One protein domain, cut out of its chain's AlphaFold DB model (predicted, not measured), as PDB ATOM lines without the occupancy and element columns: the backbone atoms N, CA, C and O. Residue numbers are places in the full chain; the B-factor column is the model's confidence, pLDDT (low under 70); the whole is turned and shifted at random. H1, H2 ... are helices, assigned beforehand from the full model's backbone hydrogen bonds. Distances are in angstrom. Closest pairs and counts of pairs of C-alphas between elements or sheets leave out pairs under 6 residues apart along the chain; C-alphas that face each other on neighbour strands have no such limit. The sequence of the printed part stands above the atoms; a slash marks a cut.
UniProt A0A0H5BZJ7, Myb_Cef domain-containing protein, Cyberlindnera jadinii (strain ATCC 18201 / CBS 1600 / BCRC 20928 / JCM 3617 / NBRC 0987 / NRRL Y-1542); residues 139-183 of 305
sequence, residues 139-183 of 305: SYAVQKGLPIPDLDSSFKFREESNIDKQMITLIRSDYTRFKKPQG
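What this domain is: This is residues 139 to 183 of the 305 residues of the protein "Myb_Cef domain-containing protein" of Cyberlindnera jadinii (strain ATCC 18201 / CBS 1600 / BCRC 20928 / JCM 3617 / NBRC 0987 / NRRL Y-1542) (UniProt A0A0H5BZJ7). One long helix, H2, makes the backbone of an elongated shape, with the short helix H1 near its last half and a long loop, residues 145 to 161, bowing out along it from H1 back to where H2 begins. Residues 158 to 163 stick out at that end, and a tail, residues 179 to 183, runs on past the other. The printed part has 45 residues, with two named helices in the order H1, H2 and no named strand; it is all helix by class, though 22 of 45 residues are in named elements, under half. It is only just compact, close to loose, with a radius of gyration of the C-alphas of 11.1 A and spans of 33 by 20 by 14 A.

Where its parts are: H2, residues 162 to 178, is 24.1 A long, from C-alpha 162 at (29.753, -41.824, -29.322) to C-alpha 178 at (27.270, -28.135, -49.009). H1, residues 140 to 144, spans 6.2 A from C-alpha 140 at (35.695, -37.283, -46.400).

How they stand to each other: H1 and H2 are close but not clearly touching; their closest C-alphas, of Val 142 and Asp 174, are 7.3 A apart. In H1 and H2 every O i to N i+4 pair is within hydrogen-bond range.

The domain as a whole: The C-alphas farthest apart, of Ser 161 and Gly 183, are 33.5 A apart. The printed part has no cut, and H1 to H2 is a long link. Residues 159 to 160 and 180 to 183 have pLDDT under 70.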
ATOM      1  N   SER A 139      33.779 -34.091 -43.227       86.75
ATOM      2  CA  SER A 139      33.604 -35.427 -43.785       86.75
ATOM      3  C   SER A 139      34.465 -35.642 -45.036       86.75
ATOM      4  O   SER A 139      34.710 -34.729 -45.829       86.75
ATOM      5  N   TYR A 140      34.889 -36.889 -45.243       85.44
ATOM      6  CA  TYR A 140      35.695 -37.283 -46.400       85.44
ATOM      7  C   TYR A 140      35.019 -36.942 -47.739       85.44
ATOM      8  O   TYR A 140      35.688 -36.564 -48.700       85.44
ATOM      9  N   ALA A 141      33.683 -37.001 -47.785       83.50
ATOM     10  CA  ALA A 141      32.906 -36.607 -48.956       83.50
ATOM     11  C   ALA A 141      33.143 -35.135 -49.335       83.50
ATOM     12  O   ALA A 141      33.423 -34.844 -50.495       83.50
ATOM     13  N   VAL A 142      33.138 -34.219 -48.357       84.50
ATOM     14  CA  VAL A 142      33.446 -32.795 -48.583       84.50
ATOM     15  C   VAL A 142      34.896 -32.611 -49.028       84.50
ATOM     16  O   VAL A 142      35.153 -31.877 -49.979       84.50
ATOM     17  N   GLN A 143      35.845 -33.307 -48.393       84.56
ATOM     18  CA  GLN A 143      37.271 -33.209 -48.736       84.56
ATOM     19  C   GLN A 143      37.570 -33.650 -50.176       84.56
ATOM     20  O   GLN A 143      38.463 -33.103 -50.820       84.56
ATOM     21  N   LYS A 144      36.834 -34.644 -50.686       83.06
ATOM     22  CA  LYS A 144      36.993 -35.186 -52.043       83.06
ATOM     23  C   LYS A 144      36.029 -34.592 -53.070       83.06
ATOM     24  O   LYS A 144      36.098 -34.978 -54.233       83.06
ATOM     25  N   GLY A 145      35.149 -33.672 -52.670       77.44
ATOM     26  CA  GLY A 145      34.123 -33.113 -53.555       77.44
ATOM     27  C   GLY A 145      33.117 -34.156 -54.058       77.44
ATOM     28  O   GLY A 145      32.593 -34.023 -55.161       77.44
ATOM     29  N   LEU A 146      32.882 -35.216 -53.280       80.38
ATOM     30  CA  LEU A 146      31.913 -36.269 -53.577       80.38
ATOM     31  C   LEU A 146      30.500 -35.853 -53.131       80.38
ATOM     32  O   LEU A 146      30.359 -35.022 -52.227       80.38
ATOM     33  N   PRO A 147      29.441 -36.445 -53.718       81.44
ATOM     34  CA  PRO A 147      28.079 -36.228 -53.245       81.44
ATOM     35  C   PRO A 147      27.937 -36.694 -51.789       81.44
ATOM     36  O   PRO A 147      28.330 -37.803 -51.430       81.44
ATOM     37  N   ILE A 148      27.374 -35.826 -50.950       81.38
ATOM     38  CA  ILE A 148      27.153 -36.097 -49.527       81.38
ATOM     39  C   ILE A 148      25.822 -36.850 -49.390       81.38
ATOM     40  O   ILE A 148      24.823 -36.390 -49.951       81.38
ATOM     41  N   PRO A 149      25.774 -37.982 -48.666       80.81
ATOM     42  CA  PRO A 149      24.541 -38.737 -48.491       80.81
ATOM     43  C   PRO A 149      23.508 -37.937 -47.690       80.81
ATOM     44  O   PRO A 149      23.834 -37.323 -46.672       80.81
ATOM     45  N   ASP A 150      22.254 -37.983 -48.145       84.06
ATOM     46  CA  ASP A 150      21.115 -37.466 -47.390       84.06
ATOM     47  C   ASP A 150      20.697 -38.513 -46.353       84.06
ATOM     48  O   ASP A 150      20.123 -39.552 -46.687       84.06
ATOM     49  N   LEU A 151      21.072 -38.277 -45.098       82.31
ATOM     50  CA  LEU A 151      20.694 -39.135 -43.983       82.31
ATOM     51  C   LEU A 151      19.431 -38.576 -43.338       82.31
ATOM     52  O   LEU A 151      19.483 -37.530 -42.681       82.31
ATOM     53  N   ASP A 152      18.327 -39.313 -43.457       79.50
ATOM     54  CA  ASP A 152      17.084 -38.966 -42.776       79.50
ATOM     55  C   ASP A 152      17.307 -38.837 -41.254       79.50
ATOM     56  O   ASP A 152      18.192 -39.454 -40.646       79.50
ATOM     57  N   SER A 153      16.492 -38.002 -40.622       75.56
ATOM     58  CA  SER A 153      16.450 -37.766 -39.178       75.56
ATOM     59  C   SER A 153      16.300 -39.057 -38.360       75.56
ATOM     60  O   SER A 153      16.845 -39.150 -37.258       75.56
ATOM     61  N   SER A 154      15.643 -40.067 -38.937       78.19
ATOM     62  CA  SER A 154      15.415 -41.393 -38.358       78.19
ATOM     63  C   SER A 154      16.628 -42.336 -38.419       78.19
ATOM     64  O   SER A 154      16.640 -43.355 -37.727       78.19
ATOM     65  N   PHE A 155      17.663 -42.009 -39.204       77.75
ATOM     66  CA  PHE A 155      18.828 -42.873 -39.393       77.75
ATOM     67  C   PHE A 155      19.633 -43.036 -38.094       77.75
ATOM     68  O   PHE A 155      20.080 -42.050 -37.497       77.75
ATOM     69  N   LYS A 156      19.844 -44.294 -37.689       75.31
ATOM     70  CA  LYS A 156      20.678 -44.703 -36.554       75.31
ATOM     71  C   LYS A 156      21.592 -45.852 -36.974       75.31
ATOM     72  O   LYS A 156      21.163 -46.746 -37.702       75.31
ATOM     73  N   PHE A 157      22.833 -45.838 -36.495       71.19
ATOM     74  CA  PHE A 157      23.714 -47.000 -36.600       71.19
ATOM     75  C   PHE A 157      23.245 -48.111 -35.647       71.19
ATOM     76  O   PHE A 157      22.600 -47.832 -34.638       71.19
ATOM     77  N   ARG A 158      23.531 -49.375 -35.997       71.25
ATOM     78  CA  ARG A 158      23.141 -50.547 -35.186       71.25
ATOM     79  C   ARG A 158      23.848 -50.580 -33.831       71.25
ATOM     80  O   ARG A 158      23.271 -51.074 -32.870       71.25
ATOM     81  N   GLU A 159      25.054 -50.031 -33.769       66.00
ATOM     82  CA  GLU A 159      25.836 -49.869 -32.548       66.00
ATOM     83  C   GLU A 159      26.004 -48.370 -32.294       66.00
ATOM     84  O   GLU A 159      26.428 -47.614 -33.166       66.00
ATOM     85  N   GLU A 160      25.577 -47.909 -31.121       65.62
ATOM     86  CA  GLU A 160      25.593 -46.490 -30.769       65.62
ATOM     87  C   GLU A 160      26.899 -46.123 -30.053       65.62
ATOM     88  O   GLU A 160      26.892 -45.775 -28.871       65.62
ATOM     89  N   SER A 161      28.036 -46.164 -30.754       77.31
ATOM     90  CA  SER A 161      29.242 -45.533 -30.215       77.31
ATOM     91  C   SER A 161      29.097 -44.000 -30.249       77.31
ATOM     92  O   SER A 161      28.407 -43.423 -31.098       77.31
ATOM     93  N   ASN A 162      29.750 -43.295 -29.320       80.25
ATOM     94  CA  ASN A 162      29.753 -41.824 -29.322       80.25
ATOM     95  C   ASN A 162      30.367 -41.247 -30.612       80.25
ATOM     96  O   ASN A 162      29.981 -40.160 -31.046       80.25
ATOM     97  N   ILE A 163      31.279 -41.993 -31.242       81.75
ATOM     98  CA  ILE A 163      31.916 -41.641 -32.514       81.75
ATOM     99  C   ILE A 163      30.876 -41.659 -33.639       81.75
ATOM    100  O   ILE A 163      30.794 -40.708 -34.417       81.75
ATOM    101  N   ASP A 164      30.008 -42.669 -33.669       82.06
ATOM    102  CA  ASP A 164      28.966 -42.801 -34.690       82.06
ATOM    103  C   ASP A 164      27.935 -41.668 -34.609       82.06
ATOM    104  O   ASP A 164      27.526 -41.108 -35.631       82.06
ATOM    105  N   LYS A 165      27.569 -41.243 -33.392       83.25
ATOM    106  CA  LYS A 165      26.682 -40.083 -33.172       83.25
ATOM    107  C   LYS A 165      27.303 -38.783 -33.689       83.25
ATOM    108  O   LYS A 165      26.621 -37.982 -34.340       83.25
ATOM    109  N   GLN A 166      28.594 -38.576 -33.436       82.56
ATOM    110  CA  GLN A 166      29.328 -37.414 -33.943       82.56
ATOM    111  C   GLN A 166      29.479 -37.462 -35.467       82.56
ATOM    112  O   GLN A 166      29.294 -36.440 -36.125       82.56
ATOM    113  N   MET A 167      29.715 -38.643 -36.043       85.12
ATOM    114  CA  MET A 167      29.814 -38.843 -37.487       85.12
ATOM    115  C   MET A 167      28.493 -38.529 -38.203       85.12
ATOM    116  O   MET A 167      28.499 -37.776 -39.176       85.12
ATOM    117  N   ILE A 168      27.352 -39.018 -37.702       86.12
ATOM    118  CA  ILE A 168      26.026 -38.666 -38.248       86.12
ATOM    119  C   ILE A 168      25.814 -37.151 -38.189       86.12
ATOM    120  O   ILE A 168      25.356 -36.541 -39.156       86.12
ATOM    121  N   THR A 169      26.153 -36.535 -37.056       87.06
ATOM    122  CA  THR A 169      26.005 -35.087 -36.862       87.06
ATOM    123  C   THR A 169      26.864 -34.309 -37.857       87.06
ATOM    124  O   THR A 169      26.385 -33.351 -38.468       87.06
ATOM    125  N   LEU A 170      28.102 -34.754 -38.081       88.81
ATOM    126  CA  LEU A 170      29.017 -34.166 -39.052       88.81
ATOM    127  C   LEU A 170      28.458 -34.269 -40.475       88.81
ATOM    128  O   LEU A 170      28.343 -33.243 -41.142       88.81
ATOM    129  N   ILE A 171      28.023 -35.460 -40.902       87.12
ATOM    130  CA  ILE A 171      27.448 -35.697 -42.237       87.12
ATOM    131  C   ILE A 171      26.199 -34.837 -42.458       87.12
ATOM    132  O   ILE A 171      26.094 -34.177 -43.486       87.12
ATOM    133  N   ARG A 172      25.281 -34.763 -41.485       87.88
ATOM    134  CA  ARG A 172      24.082 -33.905 -41.573       87.88
ATOM    135  C   ARG A 172      24.443 -32.418 -41.655       87.88
ATOM    136  O   ARG A 172      23.849 -31.663 -42.431       87.88
ATOM    137  N   SER A 173      25.434 -31.982 -40.877       87.69
ATOM    138  CA  SER A 173      25.909 -30.594 -40.909       87.69
ATOM    139  C   SER A 173      26.574 -30.242 -42.243       87.69
ATOM    140  O   SER A 173      26.404 -29.133 -42.745       87.69
ATOM    141  N   ASP A 174      27.286 -31.192 -42.846       87.06
ATOM    142  CA  ASP A 174      27.945 -31.016 -44.134       87.06
ATOM    143  C   ASP A 174      26.920 -31.066 -45.273       87.06
ATOM    144  O   ASP A 174      26.940 -30.202 -46.147       87.06
ATOM    145  N   TYR A 175      25.954 -31.986 -45.223       85.69
ATOM    146  CA  TYR A 175      24.865 -32.076 -46.196       85.69
ATOM    147  C   TYR A 175      24.076 -30.764 -46.281       85.69
ATOM    148  O   TYR A 175      23.835 -30.256 -47.371       85.69
ATOM    149  N   THR A 176      23.730 -30.155 -45.142       84.81
ATOM    150  CA  THR A 176      22.998 -28.874 -45.115       84.81
ATOM    151  C   THR A 176      23.823 -27.694 -45.637       84.81
ATOM    152  O   THR A 176      23.286 -26.839 -46.340       84.81
ATOM    153  N   ARG A 177      25.128 -27.642 -45.334       82.19
ATOM    154  CA  ARG A 177      26.028 -26.545 -45.742       82.19
ATOM    155  C   ARG A 177      26.491 -26.643 -47.194       82.19
ATOM    156  O   ARG A 177      26.659 -25.618 -47.852       82.19
ATOM    157  N   PHE A 178      26.693 -27.858 -47.693       76.69
ATOM    158  CA  PHE A 178      27.270 -28.135 -49.009       76.69
ATOM    159  C   PHE A 178      26.260 -28.760 -49.981       76.69
ATOM    160  O   PHE A 178      26.661 -29.250 -51.030       76.69
ATOM    161  N   LYS A 179      24.949 -28.643 -49.701       70.12
ATOM    162  CA  LYS A 179      23.814 -29.110 -50.529       70.12
ATOM    163  C   LYS A 179      23.776 -28.567 -51.967       70.12
ATOM    164  O   LYS A 179      22.816 -28.815 -52.696       70.12
ATOM    165  N   LYS A 180      24.752 -27.762 -52.395       61.06
ATOM    166  CA  LYS A 180      24.763 -27.277 -53.773       61.06
ATOM    167  C   LYS A 180      24.821 -28.495 -54.696       61.06
ATOM    168  O   LYS A 180      25.668 -29.360 -54.473       61.06
ATOM    169  N   PRO A 181      23.998 -28.543 -55.757       53.78
ATOM    170  CA  PRO A 181      24.230 -29.443 -56.862       53.78
ATOM    171  C   PRO A 181      25.452 -28.883 -57.587       53.78
ATOM    172  O   PRO A 181      25.354 -28.277 -58.649       53.78
ATOM    173  N   GLN A 182      26.638 -29.025 -56.993       51.72
ATOM    174  CA  GLN A 182      27.788 -29.229 -57.837       51.72
ATOM    175  C   GLN A 182      27.453 -30.541 -58.494       51.72
ATOM    176  O   GLN A 182      27.503 -31.586 -57.847       51.72
ATOM    177  N   GLY A 183      26.955 -30.441 -59.730       48.12
ATOM    178  CA  GLY A 183      26.910 -31.577 -60.611       48.12
ATOM    179  C   GLY A 183      28.245 -32.239 -60.392       48.12
ATOM    180  O   GLY A 183      29.289 -31.654 -60.706       48.12
TER     181      GLY A 183